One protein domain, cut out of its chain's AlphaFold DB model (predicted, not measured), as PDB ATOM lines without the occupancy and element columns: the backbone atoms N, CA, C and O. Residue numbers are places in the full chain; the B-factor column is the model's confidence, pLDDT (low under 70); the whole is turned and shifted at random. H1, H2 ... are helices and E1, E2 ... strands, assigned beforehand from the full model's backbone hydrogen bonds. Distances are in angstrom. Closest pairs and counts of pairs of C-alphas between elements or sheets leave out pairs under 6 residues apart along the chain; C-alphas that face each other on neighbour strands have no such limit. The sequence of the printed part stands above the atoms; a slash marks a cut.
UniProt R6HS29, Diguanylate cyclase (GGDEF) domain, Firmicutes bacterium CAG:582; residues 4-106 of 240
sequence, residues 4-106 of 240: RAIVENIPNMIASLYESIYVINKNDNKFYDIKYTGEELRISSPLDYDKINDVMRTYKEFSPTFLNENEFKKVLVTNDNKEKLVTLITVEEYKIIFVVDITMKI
ATOM      1  N   ARG A   4      40.883  74.844  -0.470       84.75
ATOM      2  CA  ARG A   4      40.907  73.374  -0.392       84.75
ATOM      3  C   ARG A   4      42.258  72.801  -0.805       84.75
ATOM      4  O   ARG A   4      42.794  71.966  -0.087       84.75
ATOM      5  N   ALA A   5      42.846  73.326  -1.879       84.19
ATOM      6  CA  ALA A   5      44.163  72.904  -2.339       84.19
ATOM      7  C   ALA A   5      45.255  73.211  -1.300       84.19
ATOM      8  O   ALA A   5      46.170  72.416  -1.121       84.19
ATOM      9  N   ILE A   6      45.156  74.328  -0.571       81.56
ATOM     10  CA  ILE A   6      46.084  74.635   0.530       81.56
ATOM     11  C   ILE A   6      45.951  73.603   1.646       81.56
ATOM     12  O   ILE A   6      46.956  73.069   2.110       81.56
ATOM     13  N   VAL A   7      44.718  73.317   2.070       83.81
ATOM     14  CA  VAL A   7      44.443  72.404   3.187       83.81
ATOM     15  C   VAL A   7      44.869  70.974   2.865       83.81
ATOM     16  O   VAL A   7      45.485  70.329   3.706       83.81
ATOM     17  N   GLU A   8      44.609  70.497   1.648       85.06
ATOM     18  CA  GLU A   8      44.999  69.153   1.191       85.06
ATOM     19  C   GLU A   8      46.521  68.939   1.179       85.06
ATOM     20  O   GLU A   8      46.988  67.811   1.320       85.06
ATOM     21  N   ASN A   9      47.305  70.014   1.057       84.38
ATOM     22  CA  ASN A   9      48.765  69.953   1.105       84.38
ATOM     23  C   ASN A   9      49.339  69.977   2.532       84.38
ATOM     24  O   ASN A   9      50.553  69.851   2.690       84.38
ATOM     25  N   ILE A  10      48.513  70.126   3.575       82.56
ATOM     26  CA  ILE A  10      48.961  70.041   4.970       82.56
ATOM     27  C   ILE A  10      48.928  68.565   5.395       82.56
ATOM     28  O   ILE A  10      47.845  67.996   5.530       82.56
ATOM     29  N   PRO A  11      50.081  67.916   5.661       83.25
ATOM     30  CA  PRO A  11      50.083  66.510   6.049       83.25
ATOM     31  C   PRO A  11      49.340  66.291   7.372       83.25
ATOM     32  O   PRO A  11      49.598  67.003   8.342       83.25
ATOM     33  N   ASN A  12      48.509  65.249   7.461       77.31
ATOM     34  CA  ASN A  12      47.758  64.911   8.681       77.31
ATOM     35  C   ASN A  12      48.647  64.777   9.931       77.31
ATOM     36  O   ASN A  12      48.285  65.239  11.009       77.31
ATOM     37  N   MET A  13      49.847  64.200   9.781       73.81
ATOM     38  CA  MET A  13      50.825  64.100  10.871       73.81
ATOM     39  C   MET A  13      51.179  65.480  11.438       73.81
ATOM     40  O   MET A  13      51.235  65.665  12.648       73.81
ATOM     41  N   ILE A  14      51.378  66.459  10.559       74.12
ATOM     42  CA  ILE A  14      51.724  67.833  10.915       74.12
ATOM     43  C   ILE A  14      50.488  68.563  11.458       74.12
ATOM     44  O   ILE A  14      50.586  69.236  12.477       74.12
ATOM     45  N   ALA A  15      49.315  68.355  10.856       80.50
ATOM     46  CA  ALA A  15      48.036  68.877  11.336       80.50
ATOM     47  C   ALA A  15      47.715  68.475  12.782       80.50
ATOM     48  O   ALA A  15      47.224  69.301  13.547       80.50
ATOM     49  N   SER A  16      48.032  67.234  13.165       78.56
ATOM     50  CA  SER A  16      47.776  66.711  14.513       78.56
ATOM     51  C   SER A  16      48.528  67.445  15.629       78.56
ATOM     52  O   SER A  16      48.138  67.357  16.790       78.56
ATOM     53  N   LEU A  17      49.586  68.186  15.283       77.88
ATOM     54  CA  LEU A  17      50.388  68.960  16.229       77.88
ATOM     55  C   LEU A  17      49.796  70.345  16.515       77.88
ATOM     56  O   LEU A  17      50.203  70.990  17.477       77.88
ATOM     57  N   TYR A  18      48.868  70.834  15.689       81.12
ATOM     58  CA  TYR A  18      48.329  72.184  15.818       81.12
ATOM     59  C   TYR A  18      46.991  72.183  16.557       81.12
ATOM     60  O   TYR A  18      46.056  71.469  16.204       81.12
ATOM     61  N   GLU A  19      46.876  73.050  17.561       80.00
ATOM     62  CA  GLU A  19      45.624  73.317  18.278       80.00
ATOM     63  C   GLU A  19      44.605  74.020  17.364       80.00
ATOM     64  O   GLU A  19      43.399  73.741  17.402       80.00
ATOM     65  N   SER A  20      45.101  74.939  16.531       82.94
ATOM     66  CA  SER A  20      44.322  75.671  15.535       82.94
ATOM     67  C   SER A  20      45.167  75.988  14.307       82.94
ATOM     68  O   SER A  20      46.348  76.324  14.426       82.94
ATOM     69  N   ILE A  21      44.529  75.965  13.138       87.94
ATOM     70  CA  ILE A  21      45.101  76.457  11.887       87.94
ATOM     71  C   ILE A  21      44.107  77.460  11.306       87.94
ATOM     72  O   ILE A  21      42.970  77.105  11.018       87.94
ATOM     73  N   TYR A  22      44.518  78.709  11.128       87.06
ATOM     74  CA  TYR A  22      43.668  79.753  10.564       87.06
ATOM     75  C   TYR A  22      44.139  80.132   9.169       87.06
ATOM     76  O   TYR A  22      45.333  80.327   8.956       87.06
ATOM     77  N   VAL A  23      43.211  80.278   8.227       87.31
ATOM     78  CA  VAL A  23      43.503  80.716   6.858       87.31
ATOM     79  C   VAL A  23      42.715  81.969   6.539       87.31
ATOM     80  O   VAL A  23      41.515  82.036   6.780       87.31
ATOM     81  N   ILE A  24      43.391  82.959   5.969       83.94
ATOM     82  CA  ILE A  24      42.814  84.244   5.586       83.94
ATOM     83  C   ILE A  24      43.078  84.458   4.108       83.94
ATOM     84  O   ILE A  24      44.236  84.465   3.692       83.94
ATOM     85  N   ASN A  25      42.024  84.662   3.328       83.38
ATOM     86  CA  ASN A  25      42.148  85.115   1.950       83.38
ATOM     87  C   ASN A  25      42.143  86.652   1.934       83.38
ATOM     88  O   ASN A  25      41.187  87.282   2.381       83.38
ATOM     89  N   LYS A  26      43.226  87.267   1.449       75.75
ATOM     90  CA  LYS A  26      43.392  88.731   1.412       75.75
ATOM     91  C   LYS A  26      42.456  89.416   0.411       75.75
ATOM     92  O   LYS A  26      42.164  90.594   0.579       75.75
ATOM     93  N   ASN A  27      42.019  88.709  -0.631       79.81
ATOM     94  CA  ASN A  27      41.230  89.304  -1.709       79.81
ATOM     95  C   ASN A  27      39.780  89.542  -1.282       79.81
ATOM     96  O   ASN A  27      39.188  90.548  -1.664       79.81
ATOM     97  N   ASP A  28      39.211  88.628  -0.494       78.44
ATOM     98  CA  ASP A  28      37.825  88.718  -0.023       78.44
ATOM     99  C   ASP A  28      37.692  88.842   1.503       78.44
ATOM    100  O   ASP A  28      36.575  88.864   2.020       78.44
ATOM    101  N   ASN A  29      38.819  88.960   2.220       71.88
ATOM    102  CA  ASN A  29      38.912  89.036   3.682       71.88
ATOM    103  C   ASN A  29      38.175  87.904   4.414       71.88
ATOM    104  O   ASN A  29      37.809  88.055   5.582       71.88
ATOM    105  N   LYS A  30      37.962  86.756   3.758       81.06
ATOM    106  CA  LYS A  30      37.365  85.597   4.419       81.06
ATOM    107  C   LYS A  30      38.390  84.884   5.277       81.06
ATOM    108  O   LYS A  30      39.521  84.634   4.856       81.06
ATOM    109  N   PHE A  31      37.942  84.506   6.463       82.25
ATOM    110  CA  PHE A  31      38.718  83.774   7.447       82.25
ATOM    111  C   PHE A  31      38.122  82.400   7.678       82.25
ATOM    112  O   PHE A  31      36.909  82.255   7.808       82.25
ATOM    113  N   TYR A  32      38.984  81.408   7.792       87.19
ATOM    114  CA  TYR A  32      38.614  80.019   7.969       87.19
ATOM    115  C   TYR A  32      39.396  79.452   9.146       87.19
ATOM    116  O   TYR A  32      40.606  79.655   9.246       87.19
ATOM    117  N   ASP A  33      38.704  78.736  10.022       87.00
ATOM    118  CA  ASP A  33      39.319  77.879  11.028       87.00
ATOM    119  C   ASP A  33      39.374  76.462  10.463       87.00
ATOM    120  O   ASP A  33      38.371  75.928   9.977       87.00
ATOM    121  N   ILE A  34      40.560  75.872  10.481       88.94
ATOM    122  CA  ILE A  34      40.794  74.510  10.038       88.94
ATOM    123  C   ILE A  34      41.108  73.672  11.268       88.94
ATOM    124  O   ILE A  34      42.079  73.912  11.992       88.94
ATOM    125  N   LYS A  35      40.283  72.647  11.473       86.12
ATOM    126  CA  LYS A  35      40.415  71.710  12.585       86.12
ATOM    127  C   LYS A  35      40.755  70.324  12.076       86.12
ATOM    128  O   LYS A  35      40.095  69.808  11.176       86.12
ATOM    129  N   TYR A  36      41.763  69.716  12.687       83.75
ATOM    130  CA  TYR A  36      42.042  68.302  12.506       83.75
ATOM    131  C   TYR A  36      41.092  67.477  13.377       83.75
ATOM    132  O   TYR A  36      40.965  67.730  14.574       83.75
ATOM    133  N   THR A  37      40.406  66.503  12.784       81.44
ATOM    134  CA  THR A  37      39.422  65.657  13.484       81.44
ATOM    135  C   THR A  37      40.020  64.384  14.079       81.44
ATOM    136  O   THR A  37      39.303  63.632  14.731       81.44
ATOM    137  N   GLY A  38      41.309  64.123  13.841       75.56
ATOM    138  CA  GLY A  38      41.944  62.823  14.084       75.56
ATOM    139  C   GLY A  38      42.062  61.962  12.823       75.56
ATOM    140  O   GLY A  38      42.880  61.050  12.786       75.56
ATOM    141  N   GLU A  39      41.308  62.284  11.770       80.69
ATOM    142  CA  GLU A  39      41.338  61.565  10.487       80.69
ATOM    143  C   GLU A  39      41.607  62.514   9.314       80.69
ATOM    144  O   GLU A  39      42.419  62.215   8.439       80.69
ATOM    145  N   GLU A  40      40.978  63.690   9.328       84.69
ATOM    146  CA  GLU A  40      40.999  64.653   8.228       84.69
ATOM    147  C   GLU A  40      41.041  66.099   8.738       84.69
ATOM    148  O   GLU A  40      40.744  66.395   9.900       84.69
ATOM    149  N   LEU A  41      41.395  67.018   7.845       86.44
ATOM    150  CA  LEU A  41      41.267  68.454   8.066       86.44
ATOM    151  C   LEU A  41      39.883  68.923   7.612       86.44
ATOM    152  O   LEU A  41      39.478  68.688   6.475       86.44
ATOM    153  N   ARG A  42      39.169  69.637   8.484       87.62
ATOM    154  CA  ARG A  42      37.877  70.257   8.168       87.62
ATOM    155  C   ARG A  42      37.993  71.766   8.138       87.62
ATOM    156  O   ARG A  42      38.468  72.366   9.096       87.62
ATOM    157  N   ILE A  43      37.505  72.356   7.053       89.00
ATOM    158  CA  ILE A  43      37.439  73.803   6.852       89.00
ATOM    159  C   ILE A  43      36.098  74.301   7.396       89.00
ATOM    160  O   ILE A  43      35.046  73.782   7.013       89.00
ATOM    161  N   SER A  44      36.118  75.296   8.282       84.88
ATOM    162  CA  SER A  44      34.897  75.952   8.753       84.88
ATOM    163  C   SER A  44      34.195  76.726   7.630       84.88
ATOM    164  O   SER A  44      34.789  77.080   6.612       84.88
ATOM    165  N   SER A  45      32.934  77.099   7.853       81.88
ATOM    166  CA  SER A  45      32.357  78.240   7.131       81.88
ATOM    167  C   SER A  45      33.193  79.506   7.392       81.88
ATOM    168  O   SER A  45      33.806  79.595   8.466       81.88
ATOM    169  N   PRO A  46      33.212  80.487   6.466       81.12
ATOM    170  CA  PRO A  46      33.873  81.763   6.704       81.12
ATOM    171  C   PRO A  46      33.402  82.389   8.022       81.12
ATOM    172  O   PRO A  46      32.199  82.474   8.269       81.12
ATOM    173  N   LEU A  47      34.345  82.781   8.872       74.31
ATOM    174  CA  LEU A  47      34.076  83.416  10.159       74.31
ATOM    175  C   LEU A  47      34.020  84.939  10.007       74.31
ATOM    176  O   LEU A  47      34.718  85.517   9.172       74.31
ATOM    177  N   ASP A  48      33.206  85.577  10.847       71.56
ATOM    178  CA  ASP A  48      33.037  87.030  10.864       71.56
ATOM    179  C   ASP A  48      34.322  87.768  11.256       71.56
ATOM    180  O   ASP A  48      35.149  87.270  12.027       71.56
ATOM    181  N   TYR A  49      34.440  89.009  10.776       62.59
ATOM    182  CA  TYR A  49      35.618  89.860  10.959       62.59
ATOM    183  C   TYR A  49      35.987  90.100  12.435       62.59
ATOM    184  O   TYR A  49      37.165  90.208  12.772       62.59
ATOM    185  N   ASP A  50      35.012  90.109  13.345       63.31
ATOM    186  CA  ASP A  50      35.270  90.280  14.781       63.31
ATOM    187  C   ASP A  50      36.061  89.108  15.380       63.31
ATOM    188  O   ASP A  50      36.986  89.319  16.164       63.31
ATOM    189  N   LYS A  51      35.797  87.873  14.931       66.00
ATOM    190  CA  LYS A  51      36.580  86.698  15.350       66.00
ATOM    191  C   LYS A  51      38.015  86.765  14.835       66.00
ATOM    192  O   LYS A  51      38.936  86.332  15.525       66.00
ATOM    193  N   ILE A  52      38.206  87.338  13.645       63.59
ATOM    194  CA  ILE A  52      39.539  87.612  13.094       63.59
ATOM    195  C   ILE A  52      40.276  88.565  14.026       63.59
ATOM    196  O   ILE A  52      41.412  88.292  14.397       63.59
ATOM    197  N   ASN A  53      39.631  89.657  14.437       62.03
ATOM    198  CA  ASN A  53      40.242  90.637  15.325       62.03
ATOM    199  C   ASN A  53      40.596  90.049  16.687       62.03
ATOM    200  O   ASN A  53      41.644  90.403  17.206       62.03
ATOM    201  N   ASP A  54      39.803  89.143  17.252       64.81
ATOM    202  CA  ASP A  54      40.151  88.491  18.520       64.81
ATOM    203  C   ASP A  54      41.394  87.602  18.390       64.81
ATOM    204  O   ASP A  54      42.317  87.686  19.210       64.81
ATOM    205  N   VAL A  55      41.481  86.810  17.317       64.62
ATOM    206  CA  VAL A  55      42.674  86.006  17.008       64.62
ATOM    207  C   VAL A  55      43.878  86.919  16.749       64.62
ATOM    208  O   VAL A  55      44.932  86.749  17.357       64.62
ATOM    209  N   MET A  56      43.718  87.955  15.927       64.00
ATOM    210  CA  MET A  56      44.783  88.910  15.602       64.00
ATOM    211  C   MET A  56      45.185  89.791  16.787       64.00
ATOM    212  O   MET A  56      46.339  90.189  16.892       64.00
ATOM    213  N   ARG A  57      44.272  90.091  17.713       64.38
ATOM    214  CA  ARG A  57      44.550  90.831  18.953       64.38
ATOM    215  C   ARG A  57      45.279  89.957  19.962       64.38
ATOM    216  O   ARG A  57      46.113  90.472  20.702       64.38
ATOM    217  N   THR A  58      44.988  88.661  19.978       62.84
ATOM    218  CA  THR A  58      45.774  87.678  20.736       62.84
ATOM    219  C   THR A  58      47.200  87.606  20.188       62.84
ATOM    220  O   THR A  58      48.157  87.476  20.945       62.84
ATOM    221  N   TYR A  59      47.356  87.797  18.878       62.66
ATOM    222  CA  TYR A  59      48.624  87.700  18.163       62.66
ATOM    223  C   TYR A  59      48.994  89.030  17.486       62.66
ATOM    224  O   TYR A  59      49.254  89.056  16.289       62.66
ATOM    225  N   LYS A  60      49.003  90.149  18.235       57.44
ATOM    226  CA  LYS A  60      49.162  91.533  17.708       57.44
ATOM    227  C   LYS A  60      50.293  91.716  16.692       57.44
ATOM    228  O   LYS A  60      50.173  92.522  15.773       57.44
ATOM    229  N   GLU A  61      51.369  90.954  16.842       55.19
ATOM    230  CA  GLU A  61      52.511  90.905  15.928       55.19
ATOM    231  C   GLU A  61      52.215  90.376  14.512       55.19
ATOM    232  O   GLU A  61      53.095  90.421  13.650       55.19
ATOM    233  N   PHE A  62      51.009  89.864  14.281       55.19
ATOM    234  CA  PHE A  62      50.563  89.215  13.050       55.19
ATOM    235  C   PHE A  62      49.394  89.953  12.381       55.19
ATOM    236  O   PHE A  62      48.726  89.391  11.510       55.19
ATOM    237  N   SER A  63      49.139  91.213  12.764       55.81
ATOM    238  CA  SER A  63      48.087  92.023  12.142       55.81
ATOM    239  C   SER A  63      48.222  92.026  10.604       55.81
ATOM    240  O   SER A  63      49.335  92.183  10.085       55.81
ATOM    241  N   PRO A  64      47.108  91.884   9.848       48.91
ATOM    242  CA  PRO A  64      47.128  91.746   8.393       48.91
ATOM    243  C   PRO A  64      47.890  92.859   7.663       48.91
ATOM    244  O   PRO A  64      48.404  92.625   6.574       48.91
ATOM    245  N   THR A  65      47.984  94.047   8.247       54.41
ATOM    246  CA  THR A  65      48.630  95.229   7.666       54.41
ATOM    247  C   THR A  65      50.153  95.156   7.561       54.41
ATOM    248  O   THR A  65      50.720  95.942   6.811       54.41
ATOM    249  N   PHE A  66      50.826  94.253   8.281       51.56
ATOM    250  CA  PHE A  66      52.290  94.305   8.448       51.56
ATOM    251  C   PHE A  66      53.076  93.242   7.676       51.56
ATOM    252  O   PHE A  66      54.280  93.134   7.874       51.56
ATOM    253  N   LEU A  67      52.415  92.441   6.842       53.00
ATOM    254  CA  LEU A  67      53.018  91.225   6.297       53.00
ATOM    255  C   LEU A  67      53.184  91.305   4.789       53.00
ATOM    256  O   LEU A  67      52.198  91.492   4.063       53.00
ATOM    257  N   ASN A  68      54.418  91.094   4.349       59.12
ATOM    258  CA  ASN A  68      54.800  91.054   2.949       59.12
ATOM    259  C   ASN A  68      54.331  89.740   2.290       59.12
ATOM    260  O   ASN A  68      53.915  88.772   2.945       59.12
ATOM    261  N   GLU A  69      54.341  89.704   0.959       63.53
ATOM    262  CA  GLU A  69      54.136  88.459   0.214       63.53
ATOM    263  C   GLU A  69      55.303  87.489   0.452       63.53
ATOM    264  O   GLU A  69      56.459  87.904   0.498       63.53
ATOM    265  N   ASN A  70      54.989  86.196   0.589       65.56
ATOM    266  CA  ASN A  70      55.933  85.099   0.836       65.56
ATOM    267  C   ASN A  70      56.778  85.237   2.118       65.56
ATOM    268  O   ASN A  70      57.948  84.859   2.161       65.56
ATOM    269  N   GLU A  71      56.178  85.772   3.176       70.44
ATOM    270  CA  GLU A  71      56.803  85.943   4.482       70.44
ATOM    271  C   GLU A  71      56.541  84.729   5.385       70.44
ATOM    272  O   GLU A  71      55.416  84.229   5.488       70.44
ATOM    273  N   PHE A  72      57.596  84.282   6.068       77.31
ATOM    274  CA  PHE A  72      57.542  83.292   7.138       77.31
ATOM    275  C   PHE A  72      57.919  83.967   8.457       77.31
ATOM    276  O   PHE A  72      59.000  84.547   8.569       77.31
ATOM    277  N   LYS A  73      57.058  83.856   9.471       75.81
ATOM    278  CA  LYS A  73      57.318  84.395  10.810       75.81
ATOM    279  C   LYS A  73      56.951  83.374  11.877       75.81
ATOM    280  O   LYS A  73      55.916  82.723  11.792       75.81
ATOM    281  N   LYS A  74      57.782  83.259  12.910       79.38
ATOM    282  CA  LYS A  74      57.570  82.363  14.049       79.38
ATOM    283  C   LYS A  74      57.712  83.154  15.345       79.38
ATOM    284  O   LYS A  74      58.705  83.853  15.515       79.38
ATOM    285  N   VAL A  75      56.729  83.048  16.233       72.62
ATOM    286  CA  VAL A  75      56.687  83.778  17.507       72.62
ATOM    287  C   VAL A  75      56.234  82.837  18.613       72.62
ATOM    288  O   VAL A  75      55.322  82.031  18.425       72.62
ATOM    289  N   LEU A  76      56.880  82.948  19.769       69.19
ATOM    290  CA  LEU A  76      56.421  82.331  21.004       69.19
ATOM    291  C   LEU A  76      55.491  83.314  21.722       69.19
ATOM    292  O   LEU A  76      55.869  84.457  21.960       69.19
ATOM    293  N   VAL A  77      54.274  82.879  22.034       71.94
ATOM    294  CA  VAL A  77      53.244  83.688  22.690       71.94
ATOM    295  C   VAL A  77      52.887  83.043  24.018       71.94
ATOM    296  O   VAL A  77      52.420  81.906  24.049       71.94
ATOM    297  N   THR A  78      53.057  83.791  25.104       66.62
ATOM    298  CA  THR A  78      52.745  83.327  26.458       66.62
ATOM    299  C   THR A  78      51.521  84.072  26.980       66.62
ATOM    300  O   THR A  78      51.548  85.295  27.109       66.62
ATOM    301  N   ASN A  79      50.430  83.351  27.262       66.31
ATOM    302  CA  ASN A  79      49.224  83.919  27.871       66.31
ATOM    303  C   ASN A  79      48.563  82.922  28.832       66.31
ATOM    304  O   ASN A  79      48.443  81.747  28.497       66.31
ATOM    305  N   ASP A  80      48.115  83.386  30.002       65.12
ATOM    306  CA  ASP A  80      47.422  82.576  31.019       65.12
ATOM    307  C   ASP A  80      48.107  81.224  31.316       65.12
ATOM    308  O   ASP A  80      47.457  80.183  31.439       65.12
ATOM    309  N   ASN A  81      49.442  81.228  31.420       60.00
ATOM    310  CA  ASN A  81      50.283  80.036  31.620       60.00
ATOM    311  C   ASN A  81      50.226  79.012  30.479       60.00
ATOM    312  O   ASN A  81      50.523  77.838  30.681       60.00
ATOM    313  N   LYS A  82      49.840  79.428  29.279       70.88
ATOM    314  CA  LYS A  82      49.998  78.626  28.074       70.88
ATOM    315  C   LYS A  82      51.088  79.228  27.216       70.88
ATOM    316  O   LYS A  82      51.040  80.417  26.900       70.88
ATOM    317  N   GLU A  83      52.040  78.396  26.833       75.12
ATOM    318  CA  GLU A  83      53.028  78.735  25.824       75.12
ATOM    319  C   GLU A  83      52.529  78.213  24.488       75.12
ATOM    320  O   GLU A  83      52.321  77.014  24.296       75.12
ATOM    321  N   LYS A  84      52.301  79.136  23.562       80.44
ATOM    322  CA  LYS A  84      51.859  78.815  22.216       80.44
ATOM    323  C   LYS A  84      52.917  79.225  21.223       80.44
ATOM    324  O   LYS A  84      53.375  80.364  21.215       80.44
ATOM    325  N   LEU A  85      53.273  78.308  20.341       78.88
ATOM    326  CA  LEU A  85      54.097  78.620  19.194       78.88
ATOM    327  C   LEU A  85      53.193  78.978  18.020       78.88
ATOM    328  O   LEU A  85      52.448  78.136  17.520       78.88
ATOM    329  N   VAL A  86      53.286  80.226  17.572       82.19
ATOM    330  CA  VAL A  86      52.516  80.744  16.445       82.19
ATOM    331  C   VAL A  86      53.434  80.888  15.246       82.19
ATOM    332  O   VAL A  86      54.441  81.596  15.296       82.19
ATOM    333  N   THR A  87      53.093  80.206  14.161       82.56
ATOM    334  CA  THR A  87      53.809  80.298  12.889       82.56
ATOM    335  C   THR A  87      52.883  80.885  11.844       82.56
ATOM    336  O   THR A  87      51.784  80.386  11.636       82.56
ATOM    337  N   LEU A  88      53.329  81.935  11.174       81.19
ATOM    338  CA  LEU A  88      52.637  82.544  10.057       81.19
ATOM    339  C   LEU A  88      53.397  82.254   8.770       81.19
ATOM    340  O   LEU A  88      54.615  82.424   8.706       81.19
ATOM    341  N   ILE A  89      52.642  81.890   7.743       83.75
ATOM    342  CA  ILE A  89      53.122  81.735   6.376       83.75
ATOM    343  C   ILE A  89      52.202  82.533   5.455       83.75
ATOM    344  O   ILE A  89      50.978  82.460   5.589       83.75
ATOM    345  N   THR A  90      52.763  83.290   4.516       81.94
ATOM    346  CA  THR A  90      51.985  83.882   3.423       81.94
ATOM    347  C   THR A  90      52.296  83.167   2.109       81.94
ATOM    348  O   THR A  90      53.454  82.916   1.792       81.94
ATOM    349  N   VAL A  91      51.252  82.780   1.372       80.81
ATOM    350  CA  VAL A  91      51.356  82.074   0.085       80.81
ATOM    351  C   VAL A  91      50.344  82.700  -0.861       80.81
ATOM    352  O   VAL A  91      49.143  82.604  -0.612       80.81
ATOM    353  N   GLU A  92      50.820  83.360  -1.917       83.62
ATOM    354  CA  GLU A  92      49.968  84.135  -2.833       83.62
ATOM    355  C   GLU A  92      49.034  85.106  -2.049       83.62
ATOM    356  O   GLU A  92      49.470  85.884  -1.183       83.62
ATOM    357  N   GLU A  93      47.725  85.038  -2.307       81.88
ATOM    358  CA  GLU A  93      46.674  85.789  -1.623       81.88
ATOM    359  C   GLU A  93      46.336  85.287  -0.208       81.88
ATOM    360  O   GLU A  93      45.524  85.912   0.475       81.88
ATOM    361  N   TYR A  94      46.944  84.201   0.272       84.00
ATOM    362  CA  TYR A  94      46.594  83.586   1.552       84.00
ATOM    363  C   TYR A  94      47.581  83.909   2.671       84.00
ATOM    364  O   TYR A  94      48.797  83.997   2.479       84.00
ATOM    365  N   LYS A  95      47.042  84.052   3.882       81.69
ATOM    366  CA  LYS A  95      47.791  84.042   5.143       81.69
ATOM    367  C   LYS A  95      47.357  82.838   5.952       81.69
ATOM    368  O   LYS A  95      46.164  82.657   6.170       81.69
ATOM    369  N   ILE A  96      48.317  82.044   6.400       84.62
ATOM    370  CA  ILE A  96      48.078  80.831   7.172       84.62
ATOM    371  C   ILE A  96      48.756  81.004   8.525       84.62
ATOM    372  O   ILE A  96      49.950  81.287   8.583       84.62
ATOM    373  N   ILE A  97      47.992  80.857   9.602       83.25
ATOM    374  CA  ILE A  97      48.463  80.944  10.981       83.25
ATOM    375  C   ILE A  97      48.318  79.566  11.606       83.25
ATOM    376  O   ILE A  97      47.213  79.072  11.802       83.25
ATOM    377  N   PHE A  98      49.439  78.969  11.956       84.25
ATOM    378  CA  PHE A  98      49.516  77.728  12.698       84.25
ATOM    379  C   PHE A  98      49.743  78.032  14.174       84.25
ATOM    380  O   PHE A  98      50.662  78.775  14.515       84.25
ATOM    381  N   VAL A  99      48.930  77.446  15.050       81.62
ATOM    382  CA  VAL A  99      49.045  77.603  16.501       81.62
ATOM    383  C   VAL A  99      49.274  76.235  17.129       81.62
ATOM    384  O   VAL A  99      48.416  75.360  17.035       81.62
ATOM    385  N   VAL A 100      50.425  76.052  17.774       82.62
ATOM    386  CA  VAL A 100      50.747  74.864  18.580       82.62
ATOM    387  C   VAL A 100      50.709  75.252  20.047       82.62
ATOM    388  O   VAL A 100      51.353  76.229  20.424       82.62
ATOM    389  N   ASP A 101      50.016  74.474  20.874       77.38
ATOM    390  CA  ASP A 101      50.211  74.520  22.323       77.38
ATOM    391  C   ASP A 101      51.490  73.737  22.652       77.38
ATOM    392  O   ASP A 101      51.544  72.520  22.482       77.38
ATOM    393  N   ILE A 102      52.543  74.449  23.053       73.75
ATOM    394  CA  ILE A 102      53.821  73.853  23.458       73.75
ATOM    395  C   ILE A 102      53.982  73.839  24.979       73.75
ATOM    396  O   ILE A 102      55.075  73.582  25.480       73.75
ATOM    397  N   THR A 103      52.904  74.111  25.720       67.75
ATOM    398  CA  THR A 103      52.921  74.148  27.179       67.75
ATOM    399  C   THR A 103      53.358  72.794  27.721       67.75
ATOM    400  O   THR A 103      52.596  71.823  27.711       67.75
ATOM    401  N   MET A 104      54.582  72.724  28.241       60.75
ATOM    402  CA  MET A 104      55.053  71.524  28.917       60.75
ATOM    403  C   MET A 104      54.354  71.419  30.272       60.75
ATOM    404  O   MET A 104      54.544  72.252  31.162       60.75
ATOM    405  N   LYS A 105      53.516  70.390  30.415       50.34
ATOM    406  CA  LYS A 105      52.866  70.046  31.678       50.34
ATOM    407  C   LYS A 105      53.553  68.833  32.287       50.34
ATOM    408  O   LYS A 105      53.543  67.767  31.677       50.34
ATOM    409  N   ILE A 106      54.099  68.987  33.490       53.69
ATOM    410  CA  ILE A 106      54.503  67.860  34.339       53.69
ATOM    411  C   ILE A 106      53.483  67.787  35.473       53.69
ATOM    412  O   ILE A 106      53.212  68.793  36.127       53.69
TER     413      ILE A 106
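What this domain is: This is residues 4 to 106 of the 240 residues of the protein "Diguanylate cyclase (GGDEF) domain" of Firmicutes bacterium CAG:582 (UniProt R6HS29). One twisted sheet of six antiparallel strands runs through the domain, with the short helices H1 and H2 by one face near its E3 and E2 end and the longer H3 by the opposite face. The two halves of the sheet, E1 E2 E3 and E4 E5 E6, meet where E1 pairs with E6, and H3 with a long loop, residues 59 to 71, joins E3 to E4. The printed part has 103 residues, with named elements in the order H1 H2 E1 E2 E3 H3 E4 E5 E6; the sheet's order is E3 E2 E1 E6 E5 E4. The class is mixed, helices and strands. It is compact, with a radius of gyration of the C-alphas of 13.4 A and spans of 44 by 31 by 25 A.

How they stand to each other: Inner strands E1, residues 20 to 25, and E6, residues 94 to 101, are antiparallel at 169 degrees, with N 22 and O 97 2.8 A apart. E2, residues 31 to 36, forms a hairpin with E1, with N 32 to O 23 at 2.8 A, and another with edge strand E3, residues 41 to 43, with N 42 to O 35 at 2.9 A. This pairing is staggered: E2 pairs with E1 over residues 31 to 34 and with E3 over 34 to 36. E1 E2 E3 is a meander, each strand the antiparallel neighbour of the one before. On the other side of E6, E5, residues 82 to 91, forms hairpins with E6, N 98 to O 87 at 2.8 A, and with edge strand E4, residues 72 to 79, N 84 to O 77 at 2.8 A; E4 E5 E6 is the second meander. From edge to edge the strands' lines turn by 92 degrees. H1, residues 4 to 8, and H2, residues 12 to 15, are on the same face of the sheet, over none of its strands. H1 has a height over the sheet of 4.0 A, only just above the sheet's level, and its closest C-alpha to E3 is Val 7, 7.0 A from Leu 41. H2 has a height of 7.2 A, and the C-alphas of Ala 15 and Tyr 36, its closest to E2, are 6.1 A apart. H3, residues 49 to 58, is on the opposite face at a height of 7.9 A, only just over none of the strands, with 2 of its C-alphas falling on E2; the closest C-alphas of H3 and E2 are those of Ile 52 and Phe 31, 6.9 A apart. In H1 and H3 every O i to N i+4 pair is within hydrogen-bond range; H2 is too short for one.

Where its parts are: H1 begins at C-alpha 4, (40.907, 73.374, -0.392). E5, the longest strand, measures 28.2 A and ends at C-alpha 91, (51.356, 82.074, 0.085). E6 measures 23.0 A and ends at C-alpha 101, (50.211, 74.520, 22.323). E4 measures 22.3 A, E1 16.7 A, E2 16.6 A and H3 14.3 A.

The domain as a whole: The C-alphas farthest apart, those of Asn 27 and Ile 106, are 44.0 A apart. The printed part has no cut; the link from H3 to E4, 13 residues, is long, and the others are tight. Mean pLDDT of the printed part is 74.9, and it is under 70 at residues 49 to 70, 76, 78 to 81 and 103 to 106.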